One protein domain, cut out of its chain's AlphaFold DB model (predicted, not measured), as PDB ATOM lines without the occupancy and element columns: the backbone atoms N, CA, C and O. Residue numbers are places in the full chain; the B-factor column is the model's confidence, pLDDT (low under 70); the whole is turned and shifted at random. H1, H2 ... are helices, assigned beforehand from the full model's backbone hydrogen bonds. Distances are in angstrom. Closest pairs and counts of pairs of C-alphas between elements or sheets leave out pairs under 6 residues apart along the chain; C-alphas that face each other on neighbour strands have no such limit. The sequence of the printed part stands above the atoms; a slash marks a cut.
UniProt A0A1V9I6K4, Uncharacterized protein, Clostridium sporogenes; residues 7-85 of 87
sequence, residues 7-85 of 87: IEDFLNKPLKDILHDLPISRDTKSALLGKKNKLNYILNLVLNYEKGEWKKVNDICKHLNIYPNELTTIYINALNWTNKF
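What this domain is: This is residues 7 to 85 of the 87 residues of an uncharacterized protein of Clostridium sporogenes (UniProt A0A1V9I6K4). What does the model look like? It is an uneven row of helices: the short H1 and H2 at one end, then H3, then H4 and H5 as a helical hairpin, with the long H6 set crosswise to that hairpin and residues 76 to 85 sticking out. What is it made of? The printed part has 79 residues with six named helices, H1 to H6 along the chain, and no named strand: all helix. How spread out is it? It is only just loose, close to compact, with a radius of gyration of the C-alphas of 14.1 A and spans of 37 by 30 by 22 A.

How they stand to each other: How does the row begin? H1, residues 7 to 11, and H2, residues 15 to 21, only just touch, with 3 pairs of C-alphas within 8 A, and only at the corner; the closest are Glu 8 and Leu 15, 5.6 A. H2 is close to but not clearly touching H3, residues 26 to 32, the closest C-alphas being Leu 19 and Lys 29, 6.1 A. What follows? H3 touches H4, residues 38 to 50, at its residues 38 to 43 alone, the same way at a shallow tilt of 25 degrees; the closest C-alphas are Ala 31 and Asn 40, 4.3 A. H4 and H5, residues 54 to 64, touch as a hairpin, opposite ways at a shallow tilt of 23 degrees, the closest C-alphas being Leu 45 and Val 57, 5.6 A. Where is H6, residues 68 to 84? It is about perpendicular to H4 at 88 degrees, close but not clearly touching; the closest C-alphas are Val 46 and Tyr 75, 7.8 A. How are the backbones? Every O i to N i+4 pair is within hydrogen-bond range in H1, H3, H4 and H5, against 2 of 3 in H2 and 11 of 13 in H6.

Where its parts are: Where does H1 begin? C-alpha 7 is at (2.445, -48.904, -28.525). How long are the longer helices? From first to last C-alpha H4 measures 18.8 A, H5 14.9 A and H6 24.7 A, ending at C-alpha 84, (10.522, -30.070, -32.341).

The domain as a whole: How far does it reach? The two C-alphas farthest apart are those of Asn 12 and Asn 69, 37.7 A; the printed part has no cut, and its five links are tight. Where is confidence low? The pLDDT is under 70 at residues 7 to 17 and 82 to 85.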
ATOM      1  N   ILE A   7       2.667 -48.217 -27.243       59.28
ATOM      2  CA  ILE A   7       2.445 -48.904 -28.525       59.28
ATOM      3  C   ILE A   7       1.875 -50.316 -28.333       59.28
ATOM      4  O   ILE A   7       1.059 -50.741 -29.146       59.28
ATOM      5  N   GLU A   8       2.266 -51.034 -27.275       54.94
ATOM      6  CA  GLU A   8       1.693 -52.356 -26.967       54.94
ATOM      7  C   GLU A   8       0.192 -52.262 -26.669       54.94
ATOM      8  O   GLU A   8      -0.597 -52.989 -27.274       54.94
ATOM      9  N   ASP A   9      -0.196 -51.309 -25.815       63.84
ATOM     10  CA  ASP A   9      -1.595 -51.035 -25.461       63.84
ATOM     11  C   ASP A   9      -2.397 -50.486 -26.652       63.84
ATOM     12  O   ASP A   9      -3.547 -50.867 -26.858       63.84
ATOM     13  N   PHE A  10      -1.792 -49.624 -27.477       57.19
ATOM     14  CA  PHE A  10      -2.459 -49.027 -28.638       57.19
ATOM     15  C   PHE A  10      -2.681 -50.026 -29.783       57.19
ATOM     16  O   PHE A  10      -3.724 -50.005 -30.431       57.19
ATOM     17  N   LEU A  11      -1.707 -50.903 -30.053       59.25
ATOM     18  CA  LEU A  11      -1.772 -51.866 -31.160       59.25
ATOM     19  C   LEU A  11      -2.325 -53.235 -30.746       59.25
ATOM     20  O   LEU A  11      -2.500 -54.090 -31.616       59.25
ATOM     21  N   ASN A  12      -2.611 -53.437 -29.453       62.38
ATOM     22  CA  ASN A  12      -3.197 -54.652 -28.881       62.38
ATOM     23  C   ASN A  12      -2.450 -55.933 -29.314       62.38
ATOM     24  O   ASN A  12      -3.038 -56.980 -29.593       62.38
ATOM     25  N   LYS A  13      -1.126 -55.809 -29.456       63.34
ATOM     26  CA  LYS A  13      -0.207 -56.835 -29.958       63.34
ATOM     27  C   LYS A  13       1.076 -56.798 -29.132       63.34
ATOM     28  O   LYS A  13       1.488 -55.718 -28.707       63.34
ATOM     29  N   PRO A  14       1.748 -57.942 -28.930       69.69
ATOM     30  CA  PRO A  14       3.021 -57.952 -28.224       69.69
ATOM     31  C   PRO A  14       4.050 -57.118 -29.001       69.69
ATOM     32  O   PRO A  14       4.139 -57.229 -30.229       69.69
ATOM     33  N   LEU A  15       4.882 -56.333 -28.300       69.88
ATOM     34  CA  LEU A  15       5.907 -55.473 -28.916       69.88
ATOM     35  C   LEU A  15       6.777 -56.229 -29.923       69.88
ATOM     36  O   LEU A  15       7.180 -55.676 -30.939       69.88
ATOM     37  N   LYS A  16       7.027 -57.519 -29.689       68.12
ATOM     38  CA  LYS A  16       7.780 -58.385 -30.603       68.12
ATOM     39  C   LYS A  16       7.209 -58.439 -32.020       68.12
ATOM     40  O   LYS A  16       7.994 -58.379 -32.968       68.12
ATOM     41  N   ASP A  17       5.894 -58.532 -32.154       68.75
ATOM     42  CA  ASP A  17       5.237 -58.637 -33.457       68.75
ATOM     43  C   ASP A  17       5.187 -57.266 -34.137       68.75
ATOM     44  O   ASP A  17       5.457 -57.143 -35.325       68.75
ATOM     45  N   ILE A  18       4.985 -56.200 -33.358       72.75
ATOM     46  CA  ILE A  18       5.017 -54.815 -33.851       72.75
ATOM     47  C   ILE A  18       6.413 -54.454 -34.384       72.75
ATOM     48  O   ILE A  18       6.565 -53.857 -35.451       72.75
ATOM     49  N   LEU A  19       7.464 -54.841 -33.656       72.19
ATOM     50  CA  LEU A  19       8.848 -54.606 -34.061       72.19
ATOM     51  C   LEU A  19       9.249 -55.436 -35.277       72.19
ATOM     52  O   LEU A  19      10.186 -55.042 -35.969       72.19
ATOM     53  N   HIS A  20       8.601 -56.573 -35.539       70.56
ATOM     54  CA  HIS A  20       8.874 -57.365 -36.735       70.56
ATOM     55  C   HIS A  20       8.611 -56.535 -37.998       70.56
ATOM     56  O   HIS A  20       9.502 -56.442 -38.846       70.56
ATOM     57  N   ASP A  21       7.483 -55.829 -38.032       72.31
ATOM     58  CA  ASP A  21       6.997 -55.103 -39.210       72.31
ATOM     59  C   ASP A  21       7.595 -53.692 -39.364       72.31
ATOM     60  O   ASP A  21       7.527 -53.091 -40.436       72.31
ATOM     61  N   LEU A  22       8.249 -53.160 -38.324       76.69
ATOM     62  CA  LEU A  22       8.909 -51.853 -38.376       76.69
ATOM     63  C   LEU A  22      10.277 -51.911 -39.093       76.69
ATOM     64  O   LEU A  22      11.114 -52.767 -38.763       76.69
ATOM     65  N   PRO A  23      10.586 -50.958 -39.999       75.19
ATOM     66  CA  PRO A  23      11.874 -50.855 -40.689       75.19
ATOM     67  C   PRO A  23      12.944 -50.200 -39.796       75.19
ATOM     68  O   PRO A  23      13.544 -49.185 -40.134       75.19
ATOM     69  N   ILE A  24      13.180 -50.776 -38.619       80.25
ATOM     70  CA  ILE A  24      14.199 -50.329 -37.663       80.25
ATOM     71  C   ILE A  24      15.359 -51.323 -37.599       80.25
ATOM     72  O   ILE A  24      15.210 -52.510 -37.902       80.25
ATOM     73  N   SER A  25      16.528 -50.841 -37.178       82.12
ATOM     74  CA  SER A  25      17.735 -51.667 -37.113       82.12
ATOM     75  C   SER A  25      17.560 -52.881 -36.188       82.12
ATOM     76  O   SER A  25      16.836 -52.840 -35.187       82.12
ATOM     77  N   ARG A  26      18.267 -53.976 -36.494       80.12
ATOM     78  CA  ARG A  26      18.226 -55.217 -35.701       80.12
ATOM     79  C   ARG A  26      18.686 -55.005 -34.255       80.12
ATOM     80  O   ARG A  26      18.168 -55.664 -33.350       80.12
ATOM     81  N   ASP A  27      19.605 -54.067 -34.035       77.44
ATOM     82  CA  ASP A  27      20.078 -53.685 -32.704       77.44
ATOM     83  C   ASP A  27      18.998 -52.943 -31.916       77.44
ATOM     84  O   ASP A  27      18.779 -53.250 -30.743       77.44
ATOM     85  N   THR A  28      18.257 -52.042 -32.567       78.94
ATOM     86  CA  THR A  28      17.106 -51.355 -31.963       78.94
ATOM     87  C   THR A  28      16.001 -52.348 -31.601       78.94
ATOM     88  O   THR A  28      15.525 -52.332 -30.467       78.94
ATOM     89  N   LYS A  29      15.648 -53.281 -32.506       80.81
ATOM     90  CA  LYS A  29      14.674 -54.354 -32.211       80.81
ATOM     91  C   LYS A  29      15.125 -55.193 -31.018       80.81
ATOM     92  O   LYS A  29      14.351 -55.454 -30.107       80.81
ATOM     93  N   SER A  30      16.395 -55.595 -31.007       80.19
ATOM     94  CA  SER A  30      16.963 -56.405 -29.928       80.19
ATOM     95  C   SER A  30      16.927 -55.675 -28.584       80.19
ATOM     96  O   SER A  30      16.605 -56.293 -27.572       80.19
ATOM     97  N   ALA A  31      17.198 -54.369 -28.582       81.62
ATOM     98  CA  ALA A  31      17.181 -53.545 -27.381       81.62
ATOM     99  C   ALA A  31      15.787 -53.437 -26.759       81.62
ATOM    100  O   ALA A  31      15.636 -53.604 -25.548       81.62
ATOM    101  N   LEU A  32      14.783 -53.186 -27.603       77.25
ATOM    102  CA  LEU A  32      13.377 -53.079 -27.214       77.25
ATOM    103  C   LEU A  32      12.810 -54.428 -26.747       77.25
ATOM    104  O   LEU A  32      12.002 -54.470 -25.831       77.25
ATOM    105  N   LEU A  33      13.311 -55.538 -27.297       79.56
ATOM    106  CA  LEU A  33      13.003 -56.904 -26.853       79.56
ATOM    107  C   LEU A  33      13.722 -57.329 -25.558       79.56
ATOM    108  O   LEU A  33      13.678 -58.501 -25.188       79.56
ATOM    109  N   GLY A  34      14.433 -56.420 -24.888       72.88
ATOM    110  CA  GLY A  34      15.116 -56.717 -23.627       72.88
ATOM    111  C   GLY A  34      16.459 -57.440 -23.776       72.88
ATOM    112  O   GLY A  34      17.047 -57.841 -22.769       72.88
ATOM    113  N   LYS A  35      16.988 -57.614 -24.997       81.50
ATOM    114  CA  LYS A  35      18.335 -58.177 -25.167       81.50
ATOM    115  C   LYS A  35      19.373 -57.160 -24.711       81.50
ATOM    116  O   LYS A  35      19.333 -55.997 -25.107       81.50
ATOM    117  N   LYS A  36      20.348 -57.625 -23.928       79.25
ATOM    118  CA  LYS A  36      21.459 -56.798 -23.446       79.25
ATOM    119  C   LYS A  36      22.295 -56.304 -24.627       79.25
ATOM    120  O   LYS A  36      23.024 -57.070 -25.248       79.25
ATOM    121  N   ASN A  37      22.182 -55.020 -24.927       83.00
ATOM    122  CA  ASN A  37      23.021 -54.292 -25.871       83.00
ATOM    123  C   ASN A  37      23.108 -52.820 -25.434       83.00
ATOM    124  O   ASN A  37      22.410 -52.399 -24.509       83.00
ATOM    125  N   LYS A  38      23.959 -52.020 -26.086       81.81
ATOM    126  CA  LYS A  38      24.173 -50.610 -25.707       81.81
ATOM    127  C   LYS A  38      22.868 -49.802 -25.661       81.81
ATOM    128  O   LYS A  38      22.659 -49.028 -24.734       81.81
ATOM    129  N   LEU A  39      21.975 -50.024 -26.624       81.94
ATOM    130  CA  LEU A  39      20.676 -49.352 -26.699       81.94
ATOM    131  C   LEU A  39      19.733 -49.773 -25.563       81.94
ATOM    132  O   LEU A  39      19.003 -48.939 -25.043       81.94
ATOM    133  N   ASN A  40      19.782 -51.033 -25.125       84.62
ATOM    134  CA  ASN A  40      19.008 -51.526 -23.990       84.62
ATOM    135  C   ASN A  40      19.466 -50.883 -22.676       84.62
ATOM    136  O   ASN A  40      18.632 -50.541 -21.843       84.62
ATOM    137  N   TYR A  41      20.773 -50.659 -22.501       84.69
ATOM    138  CA  TYR A  41      21.284 -49.915 -21.346       84.69
ATOM    139  C   TYR A  41      20.789 -48.467 -21.336       84.69
ATOM    140  O   TYR A  41      20.363 -47.989 -20.291       84.69
ATOM    141  N   ILE A  42      20.782 -47.791 -22.490       85.31
ATOM    142  CA  ILE A  42      20.253 -46.422 -22.615       85.31
ATOM    143  C   ILE A  42      18.738 -46.395 -22.355       85.31
ATOM    144  O   ILE A  42      18.256 -45.545 -21.613       85.31
ATOM    145  N   LEU A  43      17.987 -47.353 -22.905       83.06
ATOM    146  CA  LEU A  43      16.548 -47.484 -22.669       83.06
ATOM    147  C   LEU A  43      16.247 -47.683 -21.178       83.06
ATOM    148  O   LEU A  43      15.417 -46.980 -20.610       83.06
ATOM    149  N   ASN A  44      16.964 -48.599 -20.528       83.69
ATOM    150  CA  ASN A  44      16.827 -48.837 -19.096       83.69
ATOM    151  C   ASN A  44      17.238 -47.618 -18.265       83.69
ATOM    152  O   ASN A  44      16.603 -47.357 -17.245       83.69
ATOM    153  N   LEU A  45      18.261 -46.867 -18.681       87.00
ATOM    154  CA  LEU A  45      18.660 -45.631 -18.010       87.00
ATOM    155  C   LEU A  45      17.494 -44.640 -17.966       87.00
ATOM    156  O   LEU A  45      17.142 -44.169 -16.889       87.00
ATOM    157  N   VAL A  46      16.862 -44.388 -19.115       85.62
ATOM    158  CA  VAL A  46      15.728 -43.459 -19.229       85.62
ATOM    159  C   VAL A  46      14.519 -43.963 -18.440       85.62
ATOM    160  O   VAL A  46      13.952 -43.207 -17.661       85.62
ATOM    161  N   LEU A  47      14.173 -45.250 -18.546       84.12
ATOM    162  CA  LEU A  47      13.046 -45.825 -17.801       84.12
ATOM    163  C   LEU A  47      13.230 -45.725 -16.280       84.12
ATOM    164  O   LEU A  47      12.278 -45.439 -15.559       84.12
ATOM    165  N   ASN A  48      14.439 -45.979 -15.772       85.44
ATOM    166  CA  ASN A  48      14.722 -45.844 -14.342       85.44
ATOM    167  C   ASN A  48      14.791 -44.371 -13.915       85.44
ATOM    168  O   ASN A  48      14.370 -44.055 -12.806       85.44
ATOM    169  N   TYR A  49      15.268 -43.480 -14.790       85.81
ATOM    170  CA  TYR A  49      15.265 -42.034 -14.559       85.81
ATOM    171  C   TYR A  49      13.836 -41.493 -14.422       85.81
ATOM    172  O   TYR A  49      13.534 -40.810 -13.449       85.81
ATOM    173  N   GLU A  50      12.923 -41.884 -15.316       82.62
ATOM    174  CA  GLU A  50      11.507 -41.493 -15.260       82.62
ATOM    175  C   GLU A  50      10.775 -42.057 -14.034       82.62
ATOM    176  O   GLU A  50       9.874 -41.412 -13.501       82.62
ATOM    177  N   LYS A  51      11.170 -43.244 -13.560       84.50
ATOM    178  CA  LYS A  51      10.617 -43.866 -12.345       84.50
ATOM    179  C   LYS A  51      11.220 -43.322 -11.043       84.50
ATOM    180  O   LYS A  51      10.775 -43.721  -9.972       84.50
ATOM    181  N   GLY A  52      12.232 -42.453 -11.110       86.00
ATOM    182  CA  GLY A  52      12.940 -41.953  -9.925       86.00
ATOM    183  C   GLY A  52      13.813 -43.004  -9.222       86.00
ATOM    184  O   GLY A  52      14.161 -42.850  -8.054       86.00
ATOM    185  N   GLU A  53      14.195 -44.081  -9.914       89.81
ATOM    186  CA  GLU A  53      14.994 -45.190  -9.374       89.81
ATOM    187  C   GLU A  53      16.500 -44.847  -9.359       89.81
ATOM    188  O   GLU A  53      17.328 -45.506  -9.998       89.81
ATOM    189  N   TRP A  54      16.882 -43.801  -8.618       88.19
ATOM    190  CA  TRP A  54      18.216 -43.173  -8.664       88.19
ATOM    191  C   TRP A  54      19.395 -44.125  -8.434       88.19
ATOM    192  O   TRP A  54      20.459 -43.952  -9.028       88.19
ATOM    193  N   LYS A  55      19.210 -45.162  -7.607       89.81
ATOM    194  CA  LYS A  55      20.241 -46.181  -7.366       89.81
ATOM    195  C   LYS A  55      20.604 -46.920  -8.659       89.81
ATOM    196  O   LYS A  55      21.775 -46.994  -9.014       89.81
ATOM    197  N   LYS A  56      19.592 -47.383  -9.401       88.38
ATOM    198  CA  LYS A  56      19.773 -48.077 -10.686       88.38
ATOM    199  C   LYS A  56      20.290 -47.129 -11.762       88.38
ATOM    200  O   LYS A  56      21.142 -47.520 -12.552       88.38
ATOM    201  N   VAL A  57      19.814 -45.881 -11.773       88.75
ATOM    202  CA  VAL A  57      20.309 -44.839 -12.689       88.75
ATOM    203  C   VAL A  57      21.813 -44.644 -12.520       88.75
ATOM    204  O   VAL A  57      22.542 -44.705 -13.504       88.75
ATOM    205  N   ASN A  58      22.300 -44.490 -11.284       88.81
ATOM    206  CA  ASN A  58      23.728 -44.318 -11.021       88.81
ATOM    207  C   ASN A  58      24.567 -45.526 -11.458       88.81
ATOM    208  O   ASN A  58      25.650 -45.341 -12.015       88.81
ATOM    209  N   ASP A  59      24.081 -46.749 -11.238       90.31
ATOM    210  CA  ASP A  59      24.789 -47.962 -11.659       90.31
ATOM    211  C   ASP A  59      24.894 -48.054 -13.191       90.31
ATOM    212  O   ASP A  59      25.961 -48.353 -13.734       90.31
ATOM    213  N   ILE A  60      23.812 -47.726 -13.904       88.69
ATOM    214  CA  ILE A  60      23.794 -47.718 -15.372       88.69
ATOM    215  C   ILE A  60      24.652 -46.568 -15.924       88.69
ATOM    216  O   ILE A  60      25.407 -46.779 -16.873       88.69
ATOM    217  N   CYS A  61      24.608 -45.377 -15.315       88.31
ATOM    218  CA  CYS A  61      25.464 -44.241 -15.672       88.31
ATOM    219  C   CYS A  61      26.949 -44.595 -15.587       88.31
ATOM    220  O   CYS A  61      27.690 -44.319 -16.528       88.31
ATOM    221  N   LYS A  62      27.382 -45.271 -14.514       88.25
ATOM    222  CA  LYS A  62      28.769 -45.752 -14.384       88.25
ATOM    223  C   LYS A  62      29.142 -46.718 -15.505       88.25
ATOM    224  O   LYS A  62      30.213 -46.592 -16.085       88.25
ATOM    225  N   HIS A  63      28.250 -47.648 -15.840       87.31
ATOM    226  CA  HIS A  63      28.477 -48.605 -16.924       87.31
ATOM    227  C   HIS A  63      28.557 -47.929 -18.306       87.31
ATOM    228  O   HIS A  63      29.269 -48.396 -19.192       87.31
ATOM    229  N   LEU A  64      27.822 -46.834 -18.505       85.06
ATOM    230  CA  LEU A  64      27.820 -46.055 -19.746       85.06
ATOM    231  C   LEU A  64      28.850 -44.916 -19.756       85.06
ATOM    232  O   LEU A  64      28.977 -44.245 -20.778       85.06
ATOM    233  N   ASN A  65      29.581 -44.723 -18.655       87.25
ATOM    234  CA  ASN A  65      30.492 -43.604 -18.427       87.25
ATOM    235  C   ASN A  65      29.828 -42.226 -18.643       87.25
ATOM    236  O   ASN A  65      30.414 -41.333 -19.245       87.25
ATOM    237  N   ILE A  66      28.578 -42.087 -18.184       84.94
ATOM    238  CA  ILE A  66      27.784 -40.851 -18.243       84.94
ATOM    239  C   ILE A  66      27.795 -40.200 -16.863       84.94
ATOM    240  O   ILE A  66      27.503 -40.862 -15.861       84.94
ATOM    241  N   TYR A  67      28.073 -38.900 -16.797       83.44
ATOM    242  CA  TYR A  67      27.969 -38.174 -15.537       83.44
ATOM    243  C   TYR A  67      26.496 -37.865 -15.211       83.44
ATOM    244  O   TYR A  67      25.755 -37.413 -16.085       83.44
ATOM    245  N   PRO A  68      26.039 -38.041 -13.955       73.06
ATOM    246  CA  PRO A  68      24.647 -37.771 -13.575       73.06
ATOM    247  C   PRO A  68      24.172 -36.349 -13.908       73.06
ATOM    248  O   PRO A  68      23.013 -36.155 -14.263       73.06
ATOM    249  N   ASN A  69      25.069 -35.360 -13.852       77.62
ATOM    250  CA  ASN A  69      24.754 -33.978 -14.218       77.62
ATOM    251  C   ASN A  69      24.481 -33.816 -15.722       77.62
ATOM    252  O   ASN A  69      23.654 -32.995 -16.104       77.62
ATOM    253  N   GLU A  70      25.139 -34.608 -16.568       83.25
ATOM    254  CA  GLU A  70      24.916 -34.598 -18.017       83.25
ATOM    255  C   GLU A  70      23.621 -35.318 -18.387       83.25
ATOM    256  O   GLU A  70      22.963 -34.937 -19.354       83.25
ATOM    257  N   LEU A  71      23.217 -36.324 -17.603       84.31
ATOM    258  CA  LEU A  71      22.001 -37.097 -17.855       84.31
ATOM    259  C   LEU A  71      20.761 -36.202 -17.940       84.31
ATOM    260  O   LEU A  71      19.978 -36.336 -18.877       84.31
ATOM    261  N   THR A  72      20.600 -35.269 -17.000       84.00
ATOM    262  CA  THR A  72      19.464 -34.334 -16.993       84.00
ATOM    263  C   THR A  72      19.458 -33.461 -18.247       84.00
ATOM    264  O   THR A  72      18.419 -33.304 -18.885       84.00
ATOM    265  N   THR A  73      20.618 -32.940 -18.654       85.00
ATOM    266  CA  THR A  73      20.751 -32.142 -19.881       85.00
ATOM    267  C   THR A  73      20.432 -32.963 -21.127       85.00
ATOM    268  O   THR A  73      19.680 -32.507 -21.986       85.00
ATOM    269  N   ILE A  74      20.957 -34.187 -21.224       84.56
ATOM    270  CA  ILE A  74      20.692 -35.108 -22.337       84.56
ATOM    271  C   ILE A  74      19.199 -35.433 -22.412       84.56
ATOM    272  O   ILE A  74      18.620 -35.406 -23.496       84.56
ATOM    273  N   TYR A  75      18.566 -35.696 -21.269       83.44
ATOM    274  CA  TYR A  75      17.143 -36.000 -21.193       83.44
ATOM    275  C   TYR A  75      16.279 -34.809 -21.634       83.44
ATOM    276  O   TYR A  75      15.407 -34.969 -22.484       83.44
ATOM    277  N   ILE A  76      16.568 -33.595 -21.147       82.88
ATOM    278  CA  ILE A  76      15.877 -32.368 -21.581       82.88
ATOM    279  C   ILE A  76      16.085 -32.122 -23.081       82.88
ATOM    280  O   ILE A  76      15.139 -31.785 -23.788       82.88
ATOM    281  N   ASN A  77      17.297 -32.331 -23.596       83.62
ATOM    282  CA  ASN A  77      17.577 -32.187 -25.023       83.62
ATOM    283  C   ASN A  77      16.796 -33.203 -25.866       83.62
ATOM    284  O   ASN A  77      16.295 -32.843 -26.928       83.62
ATOM    285  N   ALA A  78      16.652 -34.442 -25.391       82.00
ATOM    286  CA  ALA A  78      15.834 -35.456 -26.048       82.00
ATOM    287  C   ALA A  78      14.347 -35.063 -26.064       82.00
ATOM    288  O   ALA A  78      13.709 -35.189 -27.106       82.00
ATOM    289  N   LEU A  79      13.819 -34.517 -24.962       80.12
ATOM    290  CA  LEU A  79      12.450 -33.986 -24.907       80.12
ATOM    291  C   LEU A  79      12.248 -32.787 -25.844       80.12
ATOM    292  O   LEU A  79      11.236 -32.682 -26.533       80.12
ATOM    293  N   ASN A  80      13.226 -31.885 -25.910       80.38
ATOM    294  CA  ASN A  80      13.190 -30.753 -26.834       80.38
ATOM    295  C   ASN A  80      13.261 -31.208 -28.295       80.38
ATOM    296  O   ASN A  80      12.641 -30.591 -29.157       80.38
ATOM    297  N   TRP A  81      14.003 -32.280 -28.580       78.56
ATOM    298  CA  TRP A  81      14.023 -32.893 -29.901       78.56
ATOM    299  C   TRP A  81      12.653 -33.476 -30.243       78.56
ATOM    300  O   TRP A  81      12.134 -33.155 -31.305       78.56
ATOM    301  N   THR A  82      12.015 -34.223 -29.334       67.06
ATOM    302  CA  THR A  82      10.665 -34.755 -29.582       67.06
ATOM    303  C   THR A  82       9.625 -33.653 -29.750       67.06
ATOM    304  O   THR A  82       8.790 -33.776 -30.626       67.06
ATOM    305  N   ASN A  83       9.712 -32.552 -28.998       66.31
ATOM    306  CA  ASN A  83       8.795 -31.414 -29.154       66.31
ATOM    307  C   ASN A  83       9.045 -30.596 -30.431       66.31
ATOM    308  O   ASN A  83       8.170 -29.856 -30.860       66.31
ATOM    309  N   LYS A  84      10.239 -30.682 -31.031       61.22
ATOM    310  CA  LYS A  84      10.522 -30.070 -32.341       61.22
ATOM    311  C   LYS A  84       9.976 -30.889 -33.507       61.22
ATOM    312  O   LYS A  84       9.789 -30.335 -34.586       61.22
ATOM    313  N   PHE A  85       9.761 -32.183 -33.303       55.12
ATOM    314  CA  PHE A  85       8.971 -33.013 -34.199       55.12
ATOM    315  C   PHE A  85       7.521 -32.937 -33.719       55.12
ATOM    316  O   PHE A  85       7.074 -33.821 -32.999       55.12
TER     317      PHE A  85